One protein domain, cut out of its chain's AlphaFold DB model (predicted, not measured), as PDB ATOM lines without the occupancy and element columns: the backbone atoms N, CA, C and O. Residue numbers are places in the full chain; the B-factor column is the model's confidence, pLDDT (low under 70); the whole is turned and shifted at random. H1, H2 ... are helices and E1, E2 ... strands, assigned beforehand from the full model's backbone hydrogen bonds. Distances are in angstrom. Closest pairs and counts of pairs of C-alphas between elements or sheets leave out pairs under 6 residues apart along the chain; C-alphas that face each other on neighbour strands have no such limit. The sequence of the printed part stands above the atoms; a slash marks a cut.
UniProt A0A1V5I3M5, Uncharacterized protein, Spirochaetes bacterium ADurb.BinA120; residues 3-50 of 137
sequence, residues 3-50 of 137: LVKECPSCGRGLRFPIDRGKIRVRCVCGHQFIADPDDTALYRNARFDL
ATOM      1  N   LEU A   3     249.702 222.490 140.363       90.81
ATOM      2  CA  LEU A   3     250.242 221.340 141.076       90.81
ATOM      3  C   LEU A   3     250.498 220.209 140.072       90.81
ATOM      4  O   LEU A   3     249.686 219.971 139.176       90.81
ATOM      5  N   VAL A   4     251.637 219.537 140.212       92.50
ATOM      6  CA  VAL A   4     252.010 218.344 139.450       92.50
ATOM      7  C   VAL A   4     252.048 217.162 140.409       92.50
ATOM      8  O   VAL A   4     252.865 217.147 141.327       92.50
ATOM      9  N   LYS A   5     251.176 216.175 140.201       91.31
ATOM     10  CA  LYS A   5     251.113 214.948 141.008       91.31
ATOM     11  C   LYS A   5     251.175 213.723 140.110       91.31
ATOM     12  O   LYS A   5     250.545 213.698 139.058       91.31
ATOM     13  N   GLU A   6     251.928 212.713 140.513       92.25
ATOM     14  CA  GLU A   6     252.003 211.456 139.773       92.25
ATOM     15  C   GLU A   6     250.689 210.677 139.886       92.25
ATOM     16  O   GLU A   6     250.051 210.624 140.939       92.25
ATOM     17  N   CYS A   7     250.254 210.088 138.777       90.12
ATOM     18  CA  CYS A   7     249.091 209.217 138.770       90.12
ATOM     19  C   CYS A   7     249.409 207.911 139.520       90.12
ATOM     20  O   CYS A   7     250.349 207.227 139.117       90.12
ATOM     21  N   PRO A   8     248.606 207.494 140.516       86.94
ATOM     22  CA  PRO A   8     248.870 206.264 141.269       86.94
ATOM     23  C   PRO A   8     248.794 204.996 140.405       86.94
ATOM     24  O   PRO A   8     249.388 203.987 140.760       86.94
ATOM     25  N   SER A   9     248.096 205.034 139.263       90.06
ATOM     26  CA  SER A   9     247.960 203.871 138.374       90.06
ATOM     27  C   SER A   9     249.069 203.744 137.327       90.06
ATOM     28  O   SER A   9     249.382 202.634 136.922       90.06
ATOM     29  N   CYS A  10     249.639 204.852 136.839       91.44
ATOM     30  CA  CYS A  10     250.586 204.822 135.709       91.44
ATOM     31  C   CYS A  10     251.857 205.660 135.908       91.44
ATOM     32  O   CYS A  10     252.659 205.774 134.985       91.44
ATOM     33  N   GLY A  11     252.022 206.321 137.057       89.12
ATOM     34  CA  GLY A  11     253.190 207.150 137.381       89.12
ATOM     35  C   GLY A  11     253.313 208.456 136.587       89.12
ATOM     36  O   GLY A  11     254.202 209.262 136.843       89.12
ATOM     37  N   ARG A  12     252.427 208.725 135.619       89.69
ATOM     38  CA  ARG A  12     252.517 209.934 134.790       89.69
ATOM     39  C   ARG A  12     252.204 211.188 135.608       89.69
ATOM     40  O   ARG A  12     251.192 211.233 136.305       89.69
ATOM     41  N   GLY A  13     253.034 212.222 135.474       90.38
ATOM     42  CA  GLY A  13     252.822 213.519 136.118       90.38
ATOM     43  C   GLY A  13     251.599 214.249 135.556       90.38
ATOM     44  O   GLY A  13     251.594 214.674 134.400       90.38
ATOM     45  N   LEU A  14     250.566 214.406 136.377       90.81
ATOM     46  CA  LEU A  14     249.344 215.140 136.070       90.81
ATOM     47  C   LEU A  14     249.471 216.567 136.574       90.81
ATOM     48  O   LEU A  14     249.656 216.796 137.766       90.81
ATOM     49  N   ARG A  15     249.341 217.524 135.656       90.62
ATOM     50  CA  ARG A  15     249.371 218.952 135.957       90.62
ATOM     51  C   ARG A  15     247.951 219.505 135.987       90.62
ATOM     52  O   ARG A  15     247.239 219.399 134.992       90.62
ATOM     53  N   PHE A  16     247.574 220.157 137.080       90.19
ATOM     54  CA  PHE A  16     246.258 220.779 137.227       90.19
ATOM     55  C   PHE A  16     246.321 222.068 138.064       90.19
ATOM     56  O   PHE A  16     247.243 222.236 138.866       90.19
ATOM     57  N   PRO A  17     245.399 223.022 137.841       89.31
ATOM     58  CA  PRO A  17     245.329 224.246 138.634       89.31
ATOM     59  C   PRO A  17     244.761 223.946 140.026       89.31
ATOM     60  O   PRO A  17     243.724 223.300 140.132       89.31
ATOM     61  N   ILE A  18     245.420 224.418 141.086       88.12
ATOM     62  CA  ILE A  18     244.950 224.226 142.473       88.12
ATOM     63  C   ILE A  18     244.043 225.366 142.958       88.12
ATOM     64  O   ILE A  18     243.295 225.228 143.916       88.12
ATOM     65  N   ASP A  19     244.061 226.490 142.247       86.25
ATOM     66  CA  ASP A  19     243.293 227.703 142.532       86.25
ATOM     67  C   ASP A  19     241.785 227.579 142.254       86.25
ATOM     68  O   ASP A  19     241.036 228.517 142.501       86.25
ATOM     69  N   ARG A  20     241.319 226.432 141.748       84.38
ATOM     70  CA  ARG A  20     239.915 226.213 141.358       84.38
ATOM     71  C   ARG A  20     239.073 225.489 142.413       84.38
ATOM     72  O   ARG A  20     237.956 225.082 142.107       84.38
ATOM     73  N   GLY A  21     239.587 225.316 143.631       87.31
ATOM     74  CA  GLY A  21     238.903 224.539 144.665       87.31
ATOM     75  C   GLY A  21     238.931 223.037 144.364       87.31
ATOM     76  O   GLY A  21     239.889 222.534 143.773       87.31
ATOM     77  N   LYS A  22     237.873 222.318 144.758       91.75
ATOM     78  CA  LYS A  22     237.757 220.867 144.546       91.75
ATOM     79  C   LYS A  22     237.527 220.556 143.072       91.75
ATOM     80  O   LYS A  22     236.473 220.869 142.522       91.75
ATOM     81  N   ILE A  23     238.497 219.907 142.429       92.00
ATOM     82  CA  ILE A  23     238.415 219.555 141.006       92.00
ATOM     83  C   ILE A  23     238.597 218.057 140.780       92.00
ATOM     84  O   ILE A  23     239.375 217.392 141.457       92.00
ATOM     85  N   ARG A  24     237.907 217.511 139.777       91.81
ATOM     86  CA  ARG A  24     238.107 216.127 139.333       91.81
ATOM     87  C   ARG A  24     239.227 216.085 138.298       91.81
ATOM     88  O   ARG A  24     239.090 216.645 137.213       91.81
ATOM     89  N   VAL A  25     240.321 215.405 138.620       90.94
ATOM     90  CA  VAL A  25     241.473 215.237 137.729       90.94
ATOM     91  C   VAL A  25     241.393 213.855 137.093       90.94
ATOM     92  O   VAL A  25     241.359 212.842 137.791       90.94
ATOM     93  N   ARG A  26     241.363 213.806 135.758       92.25
ATOM     94  CA  ARG A  26     241.348 212.561 134.982       92.25
ATOM     95  C   ARG A  26     242.705 212.334 134.327       92.25
ATOM     96  O   ARG A  26     243.227 213.214 133.647       92.25
ATOM     97  N   CYS A  27     243.261 211.146 134.519       92.00
ATOM     98  CA  CYS A  27     244.458 210.697 133.829       92.00
ATOM     99  C   CYS A  27     244.113 210.081 132.468       92.00
ATOM    100  O   CYS A  27     243.041 209.509 132.279       92.00
ATOM    101  N   VAL A  28     245.073 210.119 131.542       90.38
ATOM    102  CA  VAL A  28     244.984 209.454 130.232       90.38
ATOM    103  C   VAL A  28     244.834 207.932 130.375       90.38
ATOM    104  O   VAL A  28     244.179 207.313 129.548       90.38
ATOM    105  N   CYS A  29     245.355 207.332 131.452       90.25
ATOM    106  CA  CYS A  29     245.165 205.904 131.746       90.25
ATOM    107  C   CYS A  29     243.738 205.536 132.198       90.25
ATOM    108  O   CYS A  29     243.469 204.376 132.482       90.25
ATOM    109  N   GLY A  30     242.828 206.510 132.318       90.56
ATOM    110  CA  GLY A  30     241.448 206.293 132.754       90.56
ATOM    111  C   GLY A  30     241.222 206.465 134.258       90.56
ATOM    112  O   GLY A  30     240.084 206.692 134.664       90.56
ATOM    113  N   HIS A  31     242.278 206.452 135.080       92.38
ATOM    114  CA  HIS A  31     242.161 206.728 136.512       92.38
ATOM    115  C   HIS A  31     241.733 208.179 136.778       92.38
ATOM    116  O   HIS A  31     242.150 209.106 136.078       92.38
ATOM    117  N   GLN A  32     240.924 208.384 137.813       92.19
ATOM    118  CA  GLN A  32     240.412 209.693 138.201       92.19
ATOM    119  C   GLN A  32     240.402 209.835 139.718       92.19
ATOM    120  O   GLN A  32     240.073 208.887 140.425       92.19
ATOM    121  N   PHE A  33     240.721 211.029 140.201       90.38
ATOM    122  CA  PHE A  33     240.648 211.368 141.617       90.38
ATOM    123  C   PHE A  33     240.148 212.801 141.786       90.38
ATOM    124  O   PHE A  33     240.147 213.599 140.844       90.38
ATOM    125  N   ILE A  34     239.695 213.118 142.993       91.06
ATOM    126  CA  ILE A  34     239.286 214.469 143.365       91.06
ATOM    127  C   ILE A  34     240.489 215.131 144.031       91.06
ATOM    128  O   ILE A  34     241.030 214.611 145.002       91.06
ATOM    129  N   ALA A  35     240.940 216.244 143.466       91.38
ATOM    130  CA  ALA A  35     241.948 217.094 144.069       91.38
ATOM    131  C   ALA A  35     241.236 218.131 144.938       91.38
ATOM    132  O   ALA A  35     240.595 219.042 144.410       91.38
ATOM    133  N   ASP A  36     241.330 217.954 146.253       91.38
ATOM    134  CA  ASP A  36     240.827 218.885 147.255       91.38
ATOM    135  C   ASP A  36     242.003 219.693 147.830       91.38
ATOM    136  O   ASP A  36     242.911 219.089 148.407       91.38
ATOM    137  N   PRO A  37     242.052 221.026 147.649       88.88
ATOM    138  CA  PRO A  37     243.140 221.840 148.183       88.88
ATOM    139  C   PRO A  37     243.209 221.835 149.717       88.88
ATOM    140  O   PRO A  37     244.290 222.097 150.249       88.88
ATOM    141  N   ASP A  38     242.111 221.508 150.405       90.12
ATOM    142  CA  ASP A  38     242.057 221.433 151.869       90.12
ATOM    143  C   ASP A  38     242.595 220.091 152.407       90.12
ATOM    144  O   ASP A  38     242.933 219.973 153.586       90.12
ATOM    145  N   ASP A  39     242.727 219.072 151.548       89.62
ATOM    146  CA  ASP A  39     243.267 217.770 151.931       89.62
ATOM    147  C   ASP A  39     244.802 217.749 151.852       89.62
ATOM    148  O   ASP A  39     245.417 217.767 150.781       89.62
ATOM    149  N   THR A  40     245.452 217.629 153.013       87.75
ATOM    150  CA  THR A  40     246.918 217.534 153.110       87.75
ATOM    151  C   THR A  40     247.503 216.320 152.373       87.75
ATOM    152  O   THR A  40     248.650 216.367 151.914       87.75
ATOM    153  N   ALA A  41     246.732 215.240 152.194       88.44
ATOM    154  CA  ALA A  41     247.170 214.059 151.453       88.44
ATOM    155  C   ALA A  41     247.360 214.347 149.954       88.44
ATOM    156  O   ALA A  41     248.145 213.663 149.280       88.44
ATOM    157  N   LEU A  42     246.714 215.391 149.419       88.75
ATOM    158  CA  LEU A  42     246.893 215.814 148.034       88.75
ATOM    159  C   LEU A  42     248.352 216.188 147.747       88.75
ATOM    160  O   LEU A  42     248.871 215.816 146.693       88.75
ATOM    161  N   TYR A  43     249.020 216.842 148.695       89.25
ATOM    162  CA  TYR A  43     250.368 217.384 148.530       89.25
ATOM    163  C   TYR A  43     251.484 216.352 148.727       89.25
ATOM    164  O   TYR A  43     252.633 216.611 148.361       89.25
ATOM    165  N   ARG A  44     251.171 215.162 149.260       87.50
ATOM    166  CA  ARG A  44     252.148 214.072 149.385       87.50
ATOM    167  C   ARG A  44     252.632 213.657 147.993       87.50
ATOM    168  O   ARG A  44     251.827 213.302 147.133       87.50
ATOM    169  N   ASN A  45     253.949 213.712 147.790       84.94
ATOM    170  CA  ASN A  45     254.628 213.421 146.520       84.94
ATOM    171  C   ASN A  45     254.190 214.314 145.341       84.94
ATOM    172  O   ASN A  45     254.332 213.930 144.181       84.94
ATOM    173  N   ALA A  46     253.664 215.509 145.618       90.00
ATOM    174  CA  ALA A  46     253.333 216.491 144.594       90.00
ATOM    175  C   ALA A  46     254.413 217.583 144.503       90.00
ATOM    176  O   ALA A  46     255.122 217.876 145.464       90.00
ATOM    177  N   ARG A  47     254.545 218.201 143.328       90.38
ATOM    178  CA  ARG A  47     255.471 219.311 143.067       90.38
ATOM    179  C   ARG A  47     254.695 220.515 142.552       90.38
ATOM    180  O   ARG A  47     253.827 220.376 141.695       90.38
ATOM    181  N   PHE A  48     255.021 221.708 143.039       89.38
ATOM    182  CA  PHE A  48     254.425 222.944 142.535       89.38
ATOM    183  C   PHE A  48     255.154 223.421 141.282       89.38
ATOM    184  O   PHE A  48     256.371 223.610 141.291       89.38
ATOM    185  N   ASP A  49     254.407 223.660 140.205       85.12
ATOM    186  CA  ASP A  49     254.944 224.321 139.022       85.12
ATOM    187  C   ASP A  49     254.757 225.838 139.143       85.12
ATOM    188  O   ASP A  49     253.730 226.413 138.762       85.12
ATOM    189  N   LEU A  50     255.791 226.480 139.690       79.06
ATOM    190  CA  LEU A  50     255.898 227.933 139.836       79.06
ATOM    191  C   LEU A  50     256.272 228.633 138.517       79.06
ATOM    192  O   LEU A  50     256.206 229.857 138.430       79.06
TER     193      LEU A  50
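AT A GLANCE: This is residues 3 to 50 of the 137 residues of an uncharacterized protein of Spirochaetes bacterium ADurb.BinA120 (UniProt A0A1V5I3M5). Two small strand hairpins, E1 with E2 and E3 with E4, stand side by side, their loops at the same end; E5 widens the first into a three-stranded sheet, and short helix H1 links E4 back to E5. The printed part has 48 residues, with one named helix and five named strands in the order E1 E2 E3 E4 H1 E5 and antiparallel sheets E2 - E1 - E5 and E3 - E4; the class is mostly strand, with strands holding 21 of the 25 residues in named elements. The whole is compact, with radius of gyration of the C-alphas 9.9 A and spans of 25 by 19 by 17 A.

HOW THE PARTS SIT: E1, residues 3 to 6, and E2, residues 13 to 17, form an antiparallel hairpin, with N 5 and O 14 within hydrogen-bond range at 2.9 A. E3, residues 23 to 26, and E4, residues 32 to 35, form another, with N 35 and O 23 at 2.8 A. The closest C-alphas of E2 and E3, Phe 16 and Val 25, are 7.3 A apart. H1, residues 40 to 43, only grazes the first sheet with residues 42 to 43; it is too short for any O i to N i+4 pair, and its one O i to N i+3 pair is within range. E5, residues 46 to 49, is antiparallel to E1, with N 4 and O 47 at 2.8 A.

IN THESE COORDINATES: E1 begins at C-alpha 3 (250.242, 221.340, 141.076). E2 measures 13.3 A. E5 ends at C-alpha 49 (254.944, 224.321, 139.022).

THE WHOLE: The farthest C-alphas, Gly 30 and Leu 50, are 27.0 A apart. The printed part has no cut and no long link; no printed residue is under 70 in pLDDT.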